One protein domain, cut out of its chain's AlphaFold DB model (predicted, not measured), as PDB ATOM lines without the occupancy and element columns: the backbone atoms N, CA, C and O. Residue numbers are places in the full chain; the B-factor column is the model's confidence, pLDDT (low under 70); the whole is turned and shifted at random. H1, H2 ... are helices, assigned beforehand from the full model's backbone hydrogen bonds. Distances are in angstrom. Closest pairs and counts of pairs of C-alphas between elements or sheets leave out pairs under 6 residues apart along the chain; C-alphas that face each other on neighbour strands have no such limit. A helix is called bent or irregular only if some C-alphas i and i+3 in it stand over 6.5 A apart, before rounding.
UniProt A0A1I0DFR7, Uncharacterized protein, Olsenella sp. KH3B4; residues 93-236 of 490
ATOM      1  N   GLU A  93     285.689 295.178 198.943       94.12
ATOM      2  CA  GLU A  93     286.279 296.398 198.415       94.12
ATOM      3  C   GLU A  93     285.251 297.207 197.613       94.12
ATOM      4  O   GLU A  93     285.048 298.379 197.920       94.12
ATOM      5  N   ASP A  94     284.535 296.574 196.674       93.38
ATOM      6  CA  ASP A  94     283.505 297.247 195.864       93.38
ATOM      7  C   ASP A  94     282.403 297.851 196.746       93.38
ATOM      8  O   ASP A  94     281.979 298.990 196.547       93.38
ATOM      9  N   LEU A  95     281.939 297.096 197.749       92.19
ATOM     10  CA  LEU A  95     280.914 297.572 198.680       92.19
ATOM     11  C   LEU A  95     281.428 298.686 199.591       92.19
ATOM     12  O   LEU A  95     280.686 299.632 199.866       92.19
ATOM     13  N   TYR A  96     282.671 298.574 200.063       92.62
ATOM     14  CA  TYR A  96     283.309 299.623 200.846       92.62
ATOM     15  C   TYR A  96     283.378 300.913 200.027       92.62
ATOM     16  O   TYR A  96     282.866 301.938 200.471       92.62
ATOM     17  N   ASP A  97     283.934 300.864 198.816       91.50
ATOM     18  CA  ASP A  97     284.114 302.049 197.980       91.50
ATOM     19  C   ASP A  97     282.763 302.648 197.552       91.50
ATOM     20  O   ASP A  97     282.619 303.869 197.496       91.50
ATOM     21  N   ALA A  98     281.727 301.833 197.339       90.06
ATOM     22  CA  ALA A  98     280.394 302.333 197.007       90.06
ATOM     23  C   ALA A  98     279.678 303.033 198.180       90.06
ATOM     24  O   ALA A  98     278.917 303.977 197.962       90.06
ATOM     25  N   ILE A  99     279.872 302.567 199.420       90.06
ATOM     26  CA  ILE A  99     279.084 303.020 200.584       90.06
ATOM     27  C   ILE A  99     279.862 304.008 201.456       90.06
ATOM     28  O   ILE A  99     279.305 305.003 201.919       90.06
ATOM     29  N   MET A 100     281.146 303.745 201.686       85.94
ATOM     30  CA  MET A 100     281.967 304.474 202.653       85.94
ATOM     31  C   MET A 100     282.584 305.744 202.062       85.94
ATOM     32  O   MET A 100     282.795 306.700 202.803       85.94
ATOM     33  N   THR A 101     282.792 305.820 200.743       75.19
ATOM     34  CA  THR A 101     283.364 307.007 200.064       75.19
ATOM     35  C   THR A 101     282.535 308.281 200.265       75.19
ATOM     36  O   THR A 101     283.047 309.390 200.142       75.19
ATOM     37  N   HIS A 102     281.251 308.145 200.605       70.12
ATOM     38  CA  HIS A 102     280.352 309.269 200.886       70.12
ATOM     39  C   HIS A 102     280.121 309.518 202.386       70.12
ATOM     40  O   HIS A 102     279.311 310.371 202.747       70.12
ATOM     41  N   SER A 103     280.794 308.770 203.265       70.00
ATOM     42  CA  SER A 103     280.638 308.891 204.716       70.00
ATOM     43  C   SER A 103     281.609 309.922 205.304       70.00
ATOM     44  O   SER A 103     282.769 309.989 204.916       70.00
ATOM     45  N   THR A 104     281.134 310.738 206.247       66.19
ATOM     46  CA  THR A 104     281.929 311.754 206.963       66.19
ATOM     47  C   THR A 104     282.610 311.158 208.197       66.19
ATOM     48  O   THR A 104     282.454 311.682 209.303       66.19
ATOM     49  N   ILE A 105     283.274 310.014 208.043       68.50
ATOM     50  CA  ILE A 105     284.044 309.419 209.142       68.50
ATOM     51  C   ILE A 105     285.281 310.291 209.339       68.50
ATOM     52  O   ILE A 105     285.948 310.630 208.368       68.50
ATOM     53  N   ALA A 106     285.531 310.723 210.576       58.44
ATOM     54  CA  ALA A 106     286.632 311.626 210.888       58.44
ATOM     55  C   ALA A 106     287.980 311.010 210.475       58.44
ATOM     56  O   ALA A 106     288.292 309.886 210.863       58.44
ATOM     57  N   ASP A 107     288.781 311.775 209.732       58.31
ATOM     58  CA  ASP A 107     290.087 311.368 209.186       58.31
ATOM     59  C   ASP A 107     291.198 311.219 210.253       58.31
ATOM     60  O   ASP A 107     292.359 310.991 209.927       58.31
ATOM     61  N   GLU A 108     290.879 311.346 211.544       70.81
ATOM     62  CA  GLU A 108     291.858 311.390 212.642       70.81
ATOM     63  C   GLU A 108     292.110 310.016 213.287       70.81
ATOM     64  O   GLU A 108     292.226 309.896 214.509       70.81
ATOM     65  N   ILE A 109     292.183 308.955 212.482       83.00
ATOM     66  CA  ILE A 109     292.534 307.613 212.956       83.00
ATOM     67  C   ILE A 109     293.971 307.286 212.538       83.00
ATOM     68  O   ILE A 109     294.340 307.410 211.376       83.00
ATOM     69  N   ASP A 110     294.784 306.840 213.493       86.75
ATOM     70  CA  ASP A 110     296.216 306.553 213.331       86.75
ATOM     71  C   ASP A 110     296.520 305.116 212.864       86.75
ATOM     72  O   ASP A 110     297.644 304.633 212.984       86.75
ATOM     73  N   PHE A 111     295.526 304.425 212.310       89.31
ATOM     74  CA  PHE A 111     295.647 303.096 211.710       89.31
ATOM     75  C   PHE A 111     294.800 303.000 210.432       89.31
ATOM     76  O   PHE A 111     293.934 303.838 210.176       89.31
ATOM     77  N   ASP A 112     295.021 301.958 209.623       90.38
ATOM     78  CA  ASP A 112     294.314 301.769 208.351       90.38
ATOM     79  C   ASP A 112     292.830 301.408 208.565       90.38
ATOM     80  O   ASP A 112     292.439 300.243 208.710       90.38
ATOM     81  N   PHE A 113     291.991 302.444 208.583       90.88
ATOM     82  CA  PHE A 113     290.545 302.329 208.731       90.88
ATOM     83  C   PHE A 113     289.912 301.488 207.611       90.88
ATOM     84  O   PHE A 113     289.073 300.623 207.885       90.88
ATOM     85  N   LYS A 114     290.335 301.692 206.355       91.94
ATOM     86  CA  LYS A 114     289.792 300.964 205.198       91.94
ATOM     87  C   LYS A 114     290.070 299.469 205.339       91.94
ATOM     88  O   LYS A 114     289.148 298.660 205.200       91.94
ATOM     89  N   ALA A 115     291.302 299.096 205.683       92.81
ATOM     90  CA  ALA A 115     291.669 297.703 205.912       92.81
ATOM     91  C   ALA A 115     290.882 297.076 207.076       92.81
ATOM     92  O   ALA A 115     290.424 295.936 206.956       92.81
ATOM     93  N   ALA A 116     290.668 297.812 208.173       93.81
ATOM     94  CA  ALA A 116     289.899 297.331 209.321       93.81
ATOM     95  C   ALA A 116     288.444 296.999 208.952       93.81
ATOM     96  O   ALA A 116     287.957 295.907 209.261       93.81
ATOM     97  N   VAL A 117     287.765 297.907 208.240       93.56
ATOM     98  CA  VAL A 117     286.371 297.715 207.812       93.56
ATOM     99  C   VAL A 117     286.258 296.570 206.813       93.56
ATOM    100  O   VAL A 117     285.444 295.668 207.014       93.56
ATOM    101  N   ILE A 118     287.104 296.544 205.780       94.00
ATOM    102  CA  ILE A 118     287.101 295.465 204.780       94.00
ATOM    103  C   ILE A 118     287.378 294.113 205.447       94.00
ATOM    104  O   ILE A 118     286.702 293.124 205.151       94.00
ATOM    105  N   SER A 119     288.332 294.049 206.382       94.81
ATOM    106  CA  SER A 119     288.604 292.815 207.115       94.81
ATOM    107  C   SER A 119     287.413 292.389 207.975       94.81
ATOM    108  O   SER A 119     287.103 291.198 208.004       94.81
ATOM    109  N   GLY A 120     286.720 293.329 208.623       94.31
ATOM    110  CA  GLY A 120     285.510 293.050 209.401       94.31
ATOM    111  C   GLY A 120     284.371 292.516 208.533       94.31
ATOM    112  O   GLY A 120     283.740 291.521 208.887       94.31
ATOM    113  N   MET A 121     284.168 293.109 207.352       93.81
ATOM    114  CA  MET A 121     283.194 292.650 206.355       93.81
ATOM    115  C   MET A 121     283.478 291.219 205.895       93.81
ATOM    116  O   MET A 121     282.574 290.384 205.887       93.81
ATOM    117  N   LYS A 122     284.737 290.911 205.559       93.38
ATOM    118  CA  LYS A 122     285.152 289.554 205.173       93.38
ATOM    119  C   LYS A 122     284.931 288.559 206.316       93.38
ATOM    120  O   LYS A 122     284.417 287.469 206.086       93.38
ATOM    121  N   SER A 123     285.247 288.944 207.555       90.56
ATOM    122  CA  SER A 123     285.036 288.101 208.739       90.56
ATOM    123  C   SER A 123     283.562 287.903 209.120       90.56
ATOM    124  O   SER A 123     283.255 286.964 209.851       90.56
ATOM    125  N   ALA A 124     282.640 288.741 208.637       88.31
ATOM    126  CA  ALA A 124     281.202 288.526 208.823       88.31
ATOM    127  C   ALA A 124     280.659 287.388 207.937       88.31
ATOM    128  O   ALA A 124     279.555 286.905 208.172       88.31
ATOM    129  N   GLY A 125     281.402 286.972 206.903       83.56
ATOM    130  CA  GLY A 125     281.045 285.862 206.011       83.56
ATOM    131  C   GLY A 125     279.887 286.142 205.043       83.56
ATOM    132  O   GLY A 125     279.685 285.376 204.106       83.56
ATOM    133  N   LYS A 126     279.144 287.243 205.226       81.69
ATOM    134  CA  LYS A 126     278.023 287.659 204.372       81.69
ATOM    135  C   LYS A 126     278.171 289.126 203.981       81.69
ATOM    136  O   LYS A 126     277.936 290.026 204.788       81.69
ATOM    137  N   LEU A 127     278.541 289.369 202.726       85.25
ATOM    138  CA  LEU A 127     278.605 290.717 202.168       85.25
ATOM    139  C   LEU A 127     277.191 291.227 201.887       85.25
ATOM    140  O   LEU A 127     276.432 290.620 201.137       85.25
ATOM    141  N   ASN A 128     276.822 292.346 202.510       84.75
ATOM    142  CA  ASN A 128     275.491 292.917 202.370       84.75
ATOM    143  C   ASN A 128     275.563 294.446 202.361       84.75
ATOM    144  O   ASN A 128     275.825 295.066 203.391       84.75
ATOM    145  N   ALA A 129     275.276 295.054 201.207       88.81
ATOM    146  CA  ALA A 129     275.283 296.506 201.032       88.81
ATOM    147  C   ALA A 129     274.329 297.223 202.006       88.81
ATOM    148  O   ALA A 129     274.682 298.234 202.609       88.81
ATOM    149  N   ARG A 130     273.124 296.673 202.221       87.94
ATOM    150  CA  ARG A 130     272.139 297.228 203.163       87.94
ATOM    151  C   ARG A 130     272.624 297.107 204.608       87.94
ATOM    152  O   ARG A 130     272.410 298.025 205.394       87.94
ATOM    153  N   GLY A 131     273.260 295.987 204.947       89.25
ATOM    154  CA  GLY A 131     273.906 295.767 206.237       89.25
ATOM    155  C   GLY A 131     274.993 296.807 206.485       89.25
ATOM    156  O   GLY A 131     274.928 297.513 207.485       89.25
ATOM    157  N   LEU A 132     275.915 296.984 205.533       91.12
ATOM    158  CA  LEU A 132     276.986 297.974 205.633       91.12
ATOM    159  C   LEU A 132     276.434 299.404 205.773       91.12
ATOM    160  O   LEU A 132     276.810 300.118 206.696       91.12
ATOM    161  N   ALA A 133     275.471 299.798 204.935       90.81
ATOM    162  CA  ALA A 133     274.852 301.123 205.004       90.81
ATOM    163  C   ALA A 133     274.177 301.404 206.363       90.81
ATOM    164  O   ALA A 133     274.224 302.528 206.859       90.81
ATOM    165  N   ARG A 134     273.574 300.384 206.994       91.19
ATOM    166  CA  ARG A 134     272.947 300.513 208.323       91.19
ATOM    167  C   ARG A 134     273.950 300.750 209.445       91.19
ATOM    168  O   ARG A 134     273.578 301.372 210.435       91.19
ATOM    169  N   ILE A 135     275.177 300.250 209.319       92.81
ATOM    170  CA  ILE A 135     276.171 300.342 210.396       92.81
ATOM    171  C   ILE A 135     276.990 301.633 210.338       92.81
ATOM    172  O   ILE A 135     277.604 301.983 211.342       92.81
ATOM    173  N   VAL A 136     276.976 302.369 209.217       92.25
ATOM    174  CA  VAL A 136     277.739 303.622 209.038       92.25
ATOM    175  C   VAL A 136     277.564 304.604 210.208       92.25
ATOM    176  O   VAL A 136     278.575 305.098 210.708       92.25
ATOM    177  N   PRO A 137     276.348 304.880 210.724       91.44
ATOM    178  CA  PRO A 137     276.205 305.810 211.843       91.44
ATOM    179  C   PRO A 137     276.824 305.283 213.149       91.44
ATOM    180  O   PRO A 137     277.383 306.067 213.913       91.44
ATOM    181  N   THR A 138     276.785 303.968 213.391       93.00
ATOM    182  CA  THR A 138     277.480 303.346 214.528       93.00
ATOM    183  C   THR A 138     278.991 303.443 214.358       93.00
ATOM    184  O   THR A 138     279.682 303.796 215.308       93.00
ATOM    185  N   LEU A 139     279.512 303.194 213.150       92.50
ATOM    186  CA  LEU A 139     280.941 303.344 212.863       92.50
ATOM    187  C   LEU A 139     281.411 304.777 213.104       92.50
ATOM    188  O   LEU A 139     282.439 304.954 213.743       92.50
ATOM    189  N   ASN A 140     280.636 305.787 212.694       90.81
ATOM    190  CA  ASN A 140     280.933 307.189 212.999       90.81
ATOM    191  C   ASN A 140     281.083 307.434 214.510       90.81
ATOM    192  O   ASN A 140     282.054 308.058 214.935       90.81
ATOM    193  N   GLN A 141     280.153 306.931 215.330       91.06
ATOM    194  CA  GLN A 141     280.228 307.098 216.786       91.06
ATOM    195  C   GLN A 141     281.406 306.341 217.404       91.06
ATOM    196  O   GLN A 141     282.095 306.884 218.259       91.06
ATOM    197  N   VAL A 142     281.655 305.106 216.962       93.56
ATOM    198  CA  VAL A 142     282.788 304.300 217.438       93.56
ATOM    199  C   VAL A 142     284.103 304.985 217.093       93.56
ATOM    200  O   VAL A 142     284.943 305.151 217.970       93.56
ATOM    201  N   CYS A 143     284.254 305.455 215.857       91.75
ATOM    202  CA  CYS A 143     285.445 306.168 215.405       91.75
ATOM    203  C   CYS A 143     285.659 307.479 216.159       91.75
ATOM    204  O   CYS A 143     286.793 307.802 216.455       91.75
ATOM    205  N   SER A 144     284.587 308.180 216.533       90.19
ATOM    206  CA  SER A 144     284.670 309.430 217.307       90.19
ATOM    207  C   SER A 144     284.952 309.212 218.801       90.19
ATOM    208  O   SER A 144     284.911 310.166 219.579       90.19
ATOM    209  N   SER A 145     285.133 307.964 219.247       91.88
ATOM    210  CA  SER A 145     285.273 307.638 220.669       91.88
ATOM    211  C   SER A 145     286.658 307.897 221.212       91.88
ATOM    212  O   SER A 145     287.663 307.732 220.526       91.88
ATOM    213  N   SER A 146     286.710 308.293 222.485       91.81
ATOM    214  CA  SER A 146     287.968 308.622 223.156       91.81
ATOM    215  C   SER A 146     288.920 307.426 223.169       91.81
ATOM    216  O   SER A 146     290.132 307.585 223.034       91.81
ATOM    217  N   ILE A 147     288.358 306.215 223.244       91.62
ATOM    218  CA  ILE A 147     289.097 304.959 223.166       91.62
ATOM    219  C   ILE A 147     289.795 304.802 221.815       91.62
ATOM    220  O   ILE A 147     290.949 304.382 221.791       91.62
ATOM    221  N   MET A 148     289.154 305.184 220.708       92.00
ATOM    222  CA  MET A 148     289.734 305.058 219.366       92.00
ATOM    223  C   MET A 148     290.853 306.060 219.079       92.00
ATOM    224  O   MET A 148     291.601 305.832 218.136       92.00
ATOM    225  N   HIS A 149     291.039 307.082 219.921       90.88
ATOM    226  CA  HIS A 149     292.137 308.057 219.837       90.88
ATOM    227  C   HIS A 149     293.106 307.980 221.034       90.88
ATOM    228  O   HIS A 149     293.941 308.864 221.235       90.88
ATOM    229  N   SER A 150     292.994 306.944 221.871       89.62
ATOM    230  CA  SER A 150     293.819 306.796 223.072       89.62
ATOM    231  C   SER A 150     295.252 306.393 222.731       89.62
ATOM    232  O   SER A 150     295.489 305.325 222.168       89.62
ATOM    233  N   ASN A 151     296.226 307.184 223.187       87.56
ATOM    234  CA  ASN A 151     297.653 306.865 223.075       87.56
ATOM    235  C   ASN A 151     298.119 305.745 224.024       87.56
ATOM    236  O   ASN A 151     299.261 305.309 223.941       87.56
ATOM    237  N   LYS A 152     297.255 305.283 224.936       88.31
ATOM    238  CA  LYS A 152     297.566 304.183 225.863       88.31
ATOM    239  C   LYS A 152     297.329 302.806 225.249       88.31
ATOM    240  O   LYS A 152     297.783 301.813 225.805       88.31
ATOM    241  N   ILE A 153     296.591 302.749 224.144       88.75
ATOM    242  CA  ILE A 153     296.187 301.512 223.482       88.75
ATOM    243  C   ILE A 153     296.913 301.440 222.144       88.75
ATOM    244  O   ILE A 153     296.875 302.399 221.365       88.75
ATOM    245  N   ALA A 154     297.531 300.296 221.854       90.50
ATOM    246  CA  ALA A 154     298.169 300.080 220.564       90.50
ATOM    247  C   ALA A 154     297.199 300.358 219.393       90.50
ATOM    248  O   ALA A 154     296.041 299.915 219.445       90.50
ATOM    249  N   PRO A 155     297.639 301.059 218.329       91.94
ATOM    250  CA  PRO A 155     296.836 301.249 217.119       91.94
ATOM    251  C   PRO A 155     296.299 299.924 216.560       91.94
ATOM    252  O   PRO A 155     295.138 299.839 216.168       91.94
ATOM    253  N   GLU A 156     297.085 298.845 216.614       90.50
ATOM    254  CA  GLU A 156     296.678 297.510 216.169       90.50
ATOM    255  C   GLU A 156     295.556 296.921 217.028       90.50
ATOM    256  O   GLU A 156     294.651 296.277 216.493       90.50
ATOM    257  N   GLY A 157     295.587 297.144 218.345       91.62
ATOM    258  CA  GLY A 157     294.521 296.723 219.258       91.62
ATOM    259  C   GLY A 157     293.206 297.438 218.946       91.62
ATOM    260  O   GLY A 157     292.162 296.795 218.806       91.62
ATOM    261  N   ARG A 158     293.265 298.759 218.720       93.62
ATOM    262  CA  ARG A 158     292.111 299.573 218.288       93.62
ATOM    263  C   ARG A 158     291.584 299.135 216.919       93.62
ATOM    264  O   ARG A 158     290.377 298.964 216.753       93.62
ATOM    265  N   MET A 159     292.476 298.869 215.967       94.31
ATOM    266  CA  MET A 159     292.134 298.373 214.633       94.31
ATOM    267  C   MET A 159     291.413 297.017 214.692       94.31
ATOM    268  O   MET A 159     290.397 296.821 214.021       94.31
ATOM    269  N   ARG A 160     291.905 296.072 215.507       94.38
ATOM    270  CA  ARG A 160     291.267 294.757 215.691       94.38
ATOM    271  C   ARG A 160     289.913 294.867 216.386       94.38
ATOM    272  O   ARG A 160     288.966 294.215 215.954       94.38
ATOM    273  N   ALA A 161     289.790 295.731 217.391       95.31
ATOM    274  CA  ALA A 161     288.508 295.988 218.034       95.31
ATOM    275  C   ALA A 161     287.485 296.574 217.049       95.31
ATOM    276  O   ALA A 161     286.349 296.105 216.990       95.31
ATOM    277  N   LEU A 162     287.892 297.533 216.210       95.62
ATOM    278  CA  LEU A 162     287.035 298.075 215.154       95.62
ATOM    279  C   LEU A 162     286.607 296.992 214.156       95.62
ATOM    280  O   LEU A 162     285.435 296.928 213.787       95.62
ATOM    281  N   LYS A 163     287.530 296.120 213.742       95.88
ATOM    282  CA  LYS A 163     287.223 294.974 212.876       95.88
ATOM    283  C   LYS A 163     286.121 294.091 213.478       95.88
ATOM    284  O   LYS A 163     285.186 293.729 212.761       95.88
ATOM    285  N   ASP A 164     286.209 293.765 214.765       96.38
ATOM    286  CA  ASP A 164     285.204 292.947 215.455       96.38
ATOM    287  C   ASP A 164     283.859 293.679 215.577       96.38
ATOM    288  O   ASP A 164     282.805 293.094 215.316       96.38
ATOM    289  N   VAL A 165     283.877 294.987 215.858       96.19
ATOM    290  CA  VAL A 165     282.669 295.827 215.838       96.19
ATOM    291  C   VAL A 165     282.004 295.806 214.464       96.19
ATOM    292  O   VAL A 165     280.796 295.577 214.388       96.19
ATOM    293  N   VAL A 166     282.756 296.014 213.379       95.31
ATOM    294  CA  VAL A 166     282.235 295.979 212.000       95.31
ATOM    295  C   VAL A 166     281.605 294.621 211.714       95.31
ATOM    296  O   VAL A 166     280.456 294.555 211.274       95.31
ATOM    297  N   ARG A 167     282.334 293.541 212.014       95.00
ATOM    298  CA  ARG A 167     281.882 292.165 211.813       95.00
ATOM    299  C   ARG A 167     280.535 291.915 212.487       95.00
ATOM    300  O   ARG A 167     279.567 291.567 211.812       95.00
ATOM    301  N   PHE A 168     280.451 292.134 213.798       95.44
ATOM    302  CA  PHE A 168     279.231 291.859 214.557       95.44
ATOM    303  C   PHE A 168     278.094 292.826 214.223       95.44
ATOM    304  O   PHE A 168     276.930 292.426 214.225       95.44
ATOM    305  N   SER A 169     278.408 294.075 213.878       94.75
ATOM    306  CA  SER A 169     277.408 295.040 213.416       94.75
ATOM    307  C   SER A 169     276.749 294.581 212.115       94.75
ATOM    308  O   SER A 169     275.528 294.678 211.989       94.75
ATOM    309  N   ILE A 170     277.522 294.035 211.169       93.56
ATOM    310  CA  ILE A 170     276.988 293.462 209.923       93.56
ATOM    311  C   ILE A 170     276.126 292.237 210.229       93.56
ATOM    312  O   ILE A 170     274.995 292.169 209.746       93.56
ATOM    313  N   SER A 171     276.609 291.315 211.066       92.56
ATOM    314  CA  SER A 171     275.846 290.133 211.490       92.56
ATOM    315  C   SER A 171     274.486 290.517 212.086       92.56
ATOM    316  O   SER A 171     273.452 289.998 211.667       92.56
ATOM    317  N   VAL A 172     274.447 291.509 212.985       93.31
ATOM    318  CA  VAL A 172     273.188 292.032 213.546       93.31
ATOM    319  C   VAL A 172     272.328 292.708 212.472       93.31
ATOM    320  O   VAL A 172     271.123 292.468 212.413       93.31
ATOM    321  N   ALA A 173     272.915 293.535 211.602       91.31
ATOM    322  CA  ALA A 173     272.175 294.284 210.585       91.31
ATOM    323  C   ALA A 173     271.512 293.386 209.525       91.31
ATOM    324  O   ALA A 173     270.483 293.774 208.957       91.31
ATOM    325  N   VAL A 174     272.092 292.210 209.267       88.50
ATOM    326  CA  VAL A 174     271.564 291.164 208.372       88.50
ATOM    327  C   VAL A 174     270.579 290.231 209.098       88.50
ATOM    328  O   VAL A 174     269.836 289.506 208.442       88.50
ATOM    329  N   GLY A 175     270.488 290.309 210.430       88.38
ATOM    330  CA  GLY A 175     269.575 289.498 211.240       88.38
ATOM    331  C   GLY A 175     270.123 288.119 211.603       88.38
ATOM    332  O   GLY A 175     269.341 287.224 211.903       88.38
ATOM    333  N   ASP A 176     271.447 287.955 211.585       89.00
ATOM    334  CA  ASP A 176     272.153 286.699 211.857       89.00
ATOM    335  C   ASP A 176     273.287 286.896 212.890       89.00
ATOM    336  O   ASP A 176     274.466 286.730 212.568       89.00
ATOM    337  N   PRO A 177     272.984 287.369 214.117       90.50
ATOM    338  CA  PRO A 177     273.995 287.553 215.154       90.50
ATOM    339  C   PRO A 177     274.497 286.210 215.721       90.50
ATOM    340  O   PRO A 177     273.723 285.248 215.782       90.50
ATOM    341  N   PRO A 178     275.742 286.150 216.237       90.06
ATOM    342  CA  PRO A 178     276.240 284.977 216.952       90.06
ATOM    343  C   PRO A 178     275.307 284.554 218.094       90.06
ATOM    344  O   PRO A 178     274.851 285.379 218.893       90.06
ATOM    345  N   SER A 179     275.025 283.254 218.166       88.56
ATOM    346  CA  SER A 179     274.148 282.646 219.172       88.56
ATOM    347  C   SER A 179     274.956 281.978 220.279       88.56
ATOM    348  O   SER A 179     276.087 281.560 220.056       88.56
ATOM    349  N   GLU A 180     274.378 281.890 221.478       89.19
ATOM    350  CA  GLU A 180     275.031 281.216 222.604       89.19
ATOM    351  C   GLU A 180     275.153 279.712 222.308       89.19
ATOM    352  O   GLU A 180     274.131 279.070 222.030       89.19
ATOM    353  N   PRO A 181     276.368 279.138 222.346       84.06
ATOM    354  CA  PRO A 181     276.569 277.734 222.015       84.06
ATOM    355  C   PRO A 181     275.918 276.831 223.067       84.06
ATOM    356  O   PRO A 181     276.076 277.005 224.280       84.06
ATOM    357  N   ASN A 182     275.157 275.833 222.613       77.38
ATOM    358  CA  ASN A 182     274.370 274.981 223.499       77.38
ATOM    359  C   ASN A 182     275.092 273.660 223.785       77.38
ATOM    360  O   ASN A 182     275.147 272.753 222.949       77.38
ATOM    361  N   LYS A 183     275.544 273.506 225.038       64.69
ATOM    362  CA  LYS A 183     276.266 272.321 225.545       64.69
ATOM    363  C   LYS A 183     275.559 270.979 225.286       64.69
ATOM    364  O   LYS A 183     276.217 269.943 225.304       64.69
ATOM    365  N   LYS A 184     274.232 270.957 225.085       58.72
ATOM    366  CA  LYS A 184     273.458 269.712 224.899       58.72
ATOM    367  C   LYS A 184     273.468 269.183 223.462       58.72
ATOM    368  O   LYS A 184     273.476 267.968 223.278       58.72
ATOM    369  N   THR A 185     273.470 270.057 222.461       52.84
ATOM    370  CA  THR A 185     273.408 269.691 221.032       52.84
ATOM    371  C   THR A 185     274.785 269.551 220.390       52.84
ATOM    372  O   THR A 185     274.943 268.757 219.469       52.84
ATOM    373  N   GLU A 186     275.797 270.242 220.916       52.91
ATOM    374  CA  GLU A 186     277.150 270.316 220.332       52.91
ATOM    375  C   GLU A 186     278.160 269.375 221.015       52.91
ATOM    376  O   GLU A 186     279.370 269.471 220.819       52.91
ATOM    377  N   SER A 187     277.665 268.399 221.785       46.25
ATOM    378  CA  SER A 187     278.443 267.424 222.572       46.25
ATOM    379  C   SER A 187     279.327 266.458 221.753       46.25
ATOM    380  O   SER A 187     279.847 265.484 222.297       46.25
ATOM    381  N   LYS A 188     279.538 266.722 220.453       50.12
ATOM    382  CA  LYS A 188     280.418 265.949 219.562       50.12
ATOM    383  C   LYS A 188     281.581 266.726 218.928       50.12
ATOM    384  O   LYS A 188     282.353 266.093 218.215       50.12
ATOM    385  N   GLN A 189     281.781 268.023 219.185       57.31
ATOM    386  CA  GLN A 189     282.885 268.776 218.561       57.31
ATOM    387  C   GLN A 189     283.580 269.715 219.556       57.31
ATOM    388  O   GLN A 189     283.154 270.840 219.782       57.31
ATOM    389  N   GLY A 190     284.674 269.239 220.164       70.06
ATOM    390  CA  GLY A 190     285.411 269.988 221.190       70.06
ATOM    391  C   GLY A 190     286.017 271.312 220.703       70.06
ATOM    392  O   GLY A 190     286.022 272.278 221.459       70.06
ATOM    393  N   ILE A 191     286.488 271.382 219.451       76.12
ATOM    394  CA  ILE A 191     287.100 272.600 218.886       76.12
ATOM    395  C   ILE A 191     286.028 273.565 218.376       76.12
ATOM    396  O   ILE A 191     286.087 274.748 218.699       76.12
ATOM    397  N   ASP A 192     285.022 273.075 217.649       79.44
ATOM    398  CA  ASP A 192     283.971 273.934 217.087       79.44
ATOM    399  C   ASP A 192     283.140 274.604 218.189       79.44
ATOM    400  O   ASP A 192     282.864 275.799 218.110       79.44
ATOM    401  N   PHE A 193     282.840 273.880 219.278       81.25
ATOM    402  CA  PHE A 193     282.199 274.458 220.462       81.25
ATOM    403  C   PHE A 193     283.065 275.548 221.111       81.25
ATOM    404  O   PHE A 193     282.555 276.593 221.517       81.25
ATOM    405  N   ALA A 194     284.379 275.323 221.218       82.31
ATOM    406  CA  ALA A 194     285.302 276.296 221.800       82.31
ATOM    407  C   ALA A 194     285.409 277.560 220.936       82.31
ATOM    408  O   ALA A 194     285.335 278.666 221.465       82.31
ATOM    409  N   LEU A 195     285.511 277.405 219.614       84.06
ATOM    410  CA  LEU A 195     285.516 278.525 218.671       84.06
ATOM    411  C   LEU A 195     284.201 279.307 218.724       84.06
ATOM    412  O   LEU A 195     284.236 280.530 218.828       84.06
ATOM    413  N   ALA A 196     283.055 278.620 218.733       85.38
ATOM    414  CA  ALA A 196     281.747 279.258 218.873       85.38
ATOM    415  C   ALA A 196     281.591 279.982 220.222       85.38
ATOM    416  O   ALA A 196     281.007 281.061 220.278       85.38
ATOM    417  N   SER A 197     282.157 279.430 221.300       86.25
ATOM    418  CA  SER A 197     282.150 280.055 222.630       86.25
ATOM    419  C   SER A 197     282.978 281.334 222.660       86.25
ATOM    420  O   SER A 197     282.480 282.361 223.109       86.25
ATOM    421  N   ILE A 198     284.200 281.301 222.121       87.56
ATOM    422  CA  ILE A 198     285.055 282.492 221.999       87.56
ATOM    423  C   ILE A 198     284.352 283.561 221.155       87.56
ATOM    424  O   ILE A 198     284.340 284.739 221.516       87.56
ATOM    425  N   ASP A 199     283.746 283.160 220.038       88.69
ATOM    426  CA  ASP A 199     283.065 284.085 219.138       88.69
ATOM    427  C   ASP A 199     281.843 284.741 219.790       88.69
ATOM    428  O   ASP A 199     281.657 285.959 219.711       88.69
ATOM    429  N   TRP A 200     281.041 283.943 220.500       92.38
ATOM    430  CA  TRP A 200     279.903 284.436 221.262       92.38
ATOM    431  C   TRP A 200     280.329 285.356 222.405       92.38
ATOM    432  O   TRP A 200     279.701 286.395 222.595       92.38
ATOM    433  N   GLU A 201     281.399 285.035 223.139       92.62
ATOM    434  CA  GLU A 201     281.919 285.896 224.205       92.62
ATOM    435  C   GLU A 201     282.334 287.266 223.665       92.62
ATOM    436  O   GLU A 201     281.948 288.294 224.230       92.62
ATOM    437  N   LYS A 202     283.055 287.297 222.536       94.19
ATOM    438  CA  LYS A 202     283.442 288.551 221.880       94.19
ATOM    439  C   LYS A 202     282.227 289.374 221.466       94.19
ATOM    440  O   LYS A 202     282.164 290.573 221.748       94.19
ATOM    441  N   TYR A 203     281.239 288.733 220.842       94.81
ATOM    442  CA  TYR A 203     279.974 289.378 220.499       94.81
ATOM    443  C   TYR A 203     279.248 289.906 221.742       94.81
ATOM    444  O   TYR A 203     278.754 291.033 221.740       94.81
ATOM    445  N   HIS A 204     279.195 289.112 222.811       94.00
ATOM    446  CA  HIS A 204     278.513 289.459 224.049       94.00
ATOM    447  C   HIS A 204     279.111 290.722 224.678       94.00
ATOM    448  O   HIS A 204     278.357 291.636 225.028       94.00
ATOM    449  N   SER A 205     280.444 290.813 224.734       94.38
ATOM    450  CA  SER A 205     281.169 291.985 225.241       94.38
ATOM    451  C   SER A 205     280.891 293.266 224.449       94.38
ATOM    452  O   SER A 205     280.854 294.345 225.033       94.38
ATOM    453  N   LEU A 206     280.642 293.162 223.142       96.25
ATOM    454  CA  LEU A 206     280.306 294.302 222.278       96.25
ATOM    455  C   LEU A 206     278.791 294.503 222.102       96.25
ATOM    456  O   LEU A 206     278.356 295.388 221.360       96.25
ATOM    457  N   SER A 207     277.959 293.696 222.768       93.94
ATOM    458  CA  SER A 207     276.539 293.594 222.429       93.94
ATOM    459  C   SER A 207     275.736 294.869 222.696       93.94
ATOM    460  O   SER A 207     274.775 295.133 221.974       93.94
ATOM    461  N   GLU A 208     276.147 295.697 223.658       94.69
ATOM    462  CA  GLU A 208     275.517 296.999 223.922       94.69
ATOM    463  C   GLU A 208     275.758 298.022 222.801       94.69
ATOM    464  O   GLU A 208     274.948 298.929 222.614       94.69
ATOM    465  N   ILE A 209     276.825 297.843 222.016       95.81
ATOM    466  CA  ILE A 209     277.131 298.666 220.841       95.81
ATOM    467  C   ILE A 209     276.359 298.152 219.622       95.81
ATOM    468  O   ILE A 209     275.751 298.936 218.894       95.81
ATOM    469  N   VAL A 210     276.359 296.831 219.398       95.12
ATOM    470  CA  VAL A 210     275.878 296.255 218.130       95.12
ATOM    471  C   VAL A 210     274.384 295.914 218.114       95.12
ATOM    472  O   VAL A 210     273.741 296.089 217.083       95.12
ATOM    473  N   LYS A 211     273.773 295.487 219.233       93.44
ATOM    474  CA  LYS A 211     272.333 295.142 219.280       93.44
ATOM    475  C   LYS A 211     271.396 296.302 218.907       93.44
ATOM    476  O   LYS A 211     270.412 296.035 218.214       93.44
ATOM    477  N   PRO A 212     271.646 297.569 219.310       94.56
ATOM    478  CA  PRO A 212     270.801 298.703 218.923       94.56
ATOM    479  C   PRO A 212     270.581 298.832 217.408       94.56
ATOM    480  O   PRO A 212     269.493 299.234 216.989       94.56
ATOM    481  N   ILE A 213     271.555 298.410 216.595       92.88
ATOM    482  CA  ILE A 213     271.508 298.458 215.126       92.88
ATOM    483  C   ILE A 213     270.315 297.668 214.580       92.88
ATOM    484  O   ILE A 213     269.623 298.141 213.678       92.88
ATOM    485  N   GLY A 214     270.016 296.502 215.165       88.62
ATOM    486  CA  GLY A 214     268.877 295.664 214.767       88.62
ATOM    487  C   GLY A 214     267.519 296.351 214.949       88.62
ATOM    488  O   GLY A 214     266.547 295.994 214.288       88.62
ATOM    489  N   TYR A 215     267.462 297.383 215.795       89.12
ATOM    490  CA  TYR A 215     266.272 298.194 216.055       89.12
ATOM    491  C   TYR A 215     266.341 299.588 215.413       89.12
ATOM    492  O   TYR A 215     265.510 300.440 215.728       89.12
ATOM    493  N   GLY A 216     267.338 299.849 214.558       87.00
ATOM    494  CA  GLY A 216     267.567 301.168 213.961       87.00
ATOM    495  C   GLY A 216     267.958 302.243 214.979       87.00
ATOM    496  O   GLY A 216     267.667 303.420 214.773       87.00
ATOM    497  N   LYS A 217     268.567 301.847 216.101       92.06
ATOM    498  CA  LYS A 217     269.030 302.738 217.170       92.06
ATOM    499  C   LYS A 217     270.553 302.772 217.225       92.06
ATOM    500  O   LYS A 217     271.225 301.875 216.724       92.06
ATOM    501  N   LEU A 218     271.072 303.793 217.896       92.50
ATOM    502  CA  LEU A 218     272.494 303.971 218.158       92.50
ATOM    503  C   LEU A 218     272.788 303.818 219.645       92.50
ATOM    504  O   LEU A 218     271.948 304.149 220.487       92.50
ATOM    505  N   ALA A 219     273.978 303.311 219.951       93.25
ATOM    506  CA  ALA A 219     274.490 303.299 221.309       93.25
ATOM    507  C   ALA A 219     274.850 304.728 221.754       93.25
ATOM    508  O   ALA A 219     275.068 305.628 220.942       93.25
ATOM    509  N   SER A 220     274.872 304.956 223.066       93.62
ATOM    510  CA  SER A 220     275.346 306.232 223.603       93.62
ATOM    511  C   SER A 220     276.874 306.286 223.580       93.62
ATOM    512  O   SER A 220     277.527 305.246 223.651       93.62
ATOM    513  N   MET A 221     277.446 307.490 223.555       92.50
ATOM    514  CA  MET A 221     278.901 307.658 223.566       92.50
ATOM    515  C   MET A 221     279.560 307.013 224.791       92.50
ATOM    516  O   MET A 221     280.523 306.267 224.661       92.50
ATOM    517  N   ASN A 222     278.960 307.204 225.969       93.38
ATOM    518  CA  ASN A 222     279.439 306.611 227.219       93.38
ATOM    519  C   ASN A 222     279.397 305.075 227.183       93.38
ATOM    520  O   ASN A 222     280.284 304.422 227.725       93.38
ATOM    521  N   THR A 223     278.370 304.500 226.545       94.75
ATOM    522  CA  THR A 223     278.272 303.048 226.333       94.75
ATOM    523  C   THR A 223     279.401 302.566 225.432       94.75
ATOM    524  O   THR A 223     280.045 301.574 225.745       94.75
ATOM    525  N   ILE A 224     279.670 303.281 224.338       95.00
ATOM    526  CA  ILE A 224     280.745 302.934 223.406       95.00
ATOM    527  C   ILE A 224     282.100 302.990 224.110       95.00
ATOM    528  O   ILE A 224     282.812 301.993 224.081       95.00
ATOM    529  N   ASP A 225     282.435 304.096 224.780       93.56
ATOM    530  CA  ASP A 225     283.714 304.236 225.488       93.56
ATOM    531  C   ASP A 225     283.884 303.153 226.570       93.56
ATOM    532  O   ASP A 225     284.929 302.507 226.648       93.56
ATOM    533  N   GLY A 226     282.846 302.901 227.375       93.75
ATOM    534  CA  GLY A 226     282.881 301.883 228.428       93.75
ATOM    535  C   GLY A 226     283.033 300.460 227.885       93.75
ATOM    536  O   GLY A 226     283.918 299.722 228.323       93.75
ATOM    537  N   CYS A 227     282.204 300.075 226.910       95.00
ATOM    538  CA  CYS A 227     282.236 298.740 226.316       95.00
ATOM    539  C   CYS A 227     283.512 298.501 225.510       95.00
ATOM    540  O   CYS A 227     284.139 297.459 225.684       95.00
ATOM    541  N   MET A 228     283.930 299.452 224.667       94.56
ATOM    542  CA  MET A 228     285.176 299.335 223.899       94.56
ATOM    543  C   MET A 228     286.390 299.280 224.822       94.56
ATOM    544  O   MET A 228     287.263 298.443 224.614       94.56
ATOM    545  N   GLY A 229     286.438 300.123 225.859       93.19
ATOM    546  CA  GLY A 229     287.529 300.121 226.830       93.19
ATOM    547  C   GLY A 229     287.659 298.778 227.551       93.19
ATOM    548  O   GLY A 229     288.748 298.210 227.599       93.19
ATOM    549  N   ALA A 230     286.544 298.228 228.047       93.50
ATOM    550  CA  ALA A 230     286.530 296.913 228.689       93.50
ATOM    551  C   ALA A 230     286.879 295.778 227.712       93.50
ATOM    552  O   ALA A 230     287.605 294.852 228.071       93.50
ATOM    553  N   TYR A 231     286.386 295.857 226.475       95.12
ATOM    554  CA  TYR A 231     286.645 294.865 225.438       95.12
ATOM    555  C   TYR A 231     288.120 294.821 225.037       95.12
ATOM    556  O   TYR A 231     288.726 293.754 225.046       95.12
ATOM    557  N   ILE A 232     288.717 295.977 224.744       94.31
ATOM    558  CA  ILE A 232     290.134 296.086 224.393       94.31
ATOM    559  C   ILE A 232     291.007 295.630 225.560       94.31
ATOM    560  O   ILE A 232     291.901 294.824 225.353       94.31
ATOM    561  N   ALA A 233     290.719 296.058 226.792       90.25
ATOM    562  CA  ALA A 233     291.494 295.630 227.956       90.25
ATOM    563  C   ALA A 233     291.484 294.103 228.164       90.25
ATOM    564  O   ALA A 233     292.429 293.559 228.730       90.25
ATOM    565  N   LYS A 234     290.424 293.414 227.717       90.06
ATOM    566  CA  LYS A 234     290.298 291.953 227.796       90.06
ATOM    567  C   LYS A 234     290.960 291.237 226.615       90.06
ATOM    568  O   LYS A 234     291.685 290.274 226.827       90.06
ATOM    569  N   GLU A 235     290.669 291.665 225.389       90.50
ATOM    570  CA  GLU A 235     291.012 290.918 224.167       90.50
ATOM    571  C   GLU A 235     292.295 291.415 223.484       90.50
ATOM    572  O   GLU A 235     292.937 290.650 222.766       90.50
ATOM    573  N   TYR A 236     292.662 292.683 223.697       90.12
ATOM    574  CA  TYR A 236     293.795 293.373 223.068       90.12
ATOM    575  C   TYR A 236     294.535 294.276 224.082       90.12
ATOM    576  O   TYR A 236     294.554 295.501 223.918       90.12
TER     577      TYR A 236
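Overview. This is residues 93 to 236 of the 490 residues of an uncharacterized protein of Olsenella sp. KH3B4 (UniProt A0A1I0DFR7). A compact body of crossed helices is built round the long H5, with H2, H3, H7 and H8 packed about it, H1 across H2 and H3, and the short H4 at H8. H6 is an arm that reaches away from this body, and residues 184 to 191 at its far end stick out. The 144 printed residues hold eight named helices, H1 to H8 in chain order, and no named strand: all helix. The whole is compact, with a radius of gyration of the C-alphas of 15.1 A and spans of 47 by 34 by 26 A.

Along the chain. H1, residues 93 to 100, begins at C-alpha 93 (286.279, 296.398, 198.415). H2 is residues 113 to 123, H3 129 to 143 (20.1 A) and H4 146 to 149. H5, residues 155 to 174, is 28.6 A long; H6, 190 to 205, 22.8 A. H7 is residues 207 to 215. H8, residues 221 to 235, 20.7 A, ends at C-alpha 235 (291.012, 290.918, 224.167). H3 is irregular, C-alphas 134 and 137 being 7.1 A apart, and H7 only just, with C-alphas 209 and 212 6.6 A apart.

Arrangement. H1 touches H3, closest C-alphas Leu 95 and Ala 129, 6.2 A. H2 touches H5 at a steep tilt of 48 degrees, closest C-alphas Gly 120 and Lys 163, 4.3 A. H4 touches residues 225 to 229 of H8, closest C-alphas Ile 147 and Asp 225, 5.9 A. Residues 165 to 173 of H5 touch H7 at a shallow tilt of 32 degrees, closest C-alphas Ser 169 and Val 210, 5.1 A. H6 and H8 only just touch, with 3 pairs of C-alphas within 8 A, the closest Ser 205 and Tyr 231, 6.2 A. Every O i to N i+4 pair is within hydrogen-bond range in H1, H2, H5, H6 and H8, against 9 of 11 in H3 and 1 of 5 in H7, where 4 of 6 O i to N i+3 pairs are; H4 is too short for an O i to N i+4 pair.

Size, cuts and confidence. The C-alphas of Asp 107 and Lys 188, the two farthest apart, are 47.6 A apart. The printed part has no cut; the links H1 to H2 and H5 to H6 are long. pLDDT is under 70 at residues 104 to 107 and 183 to 189.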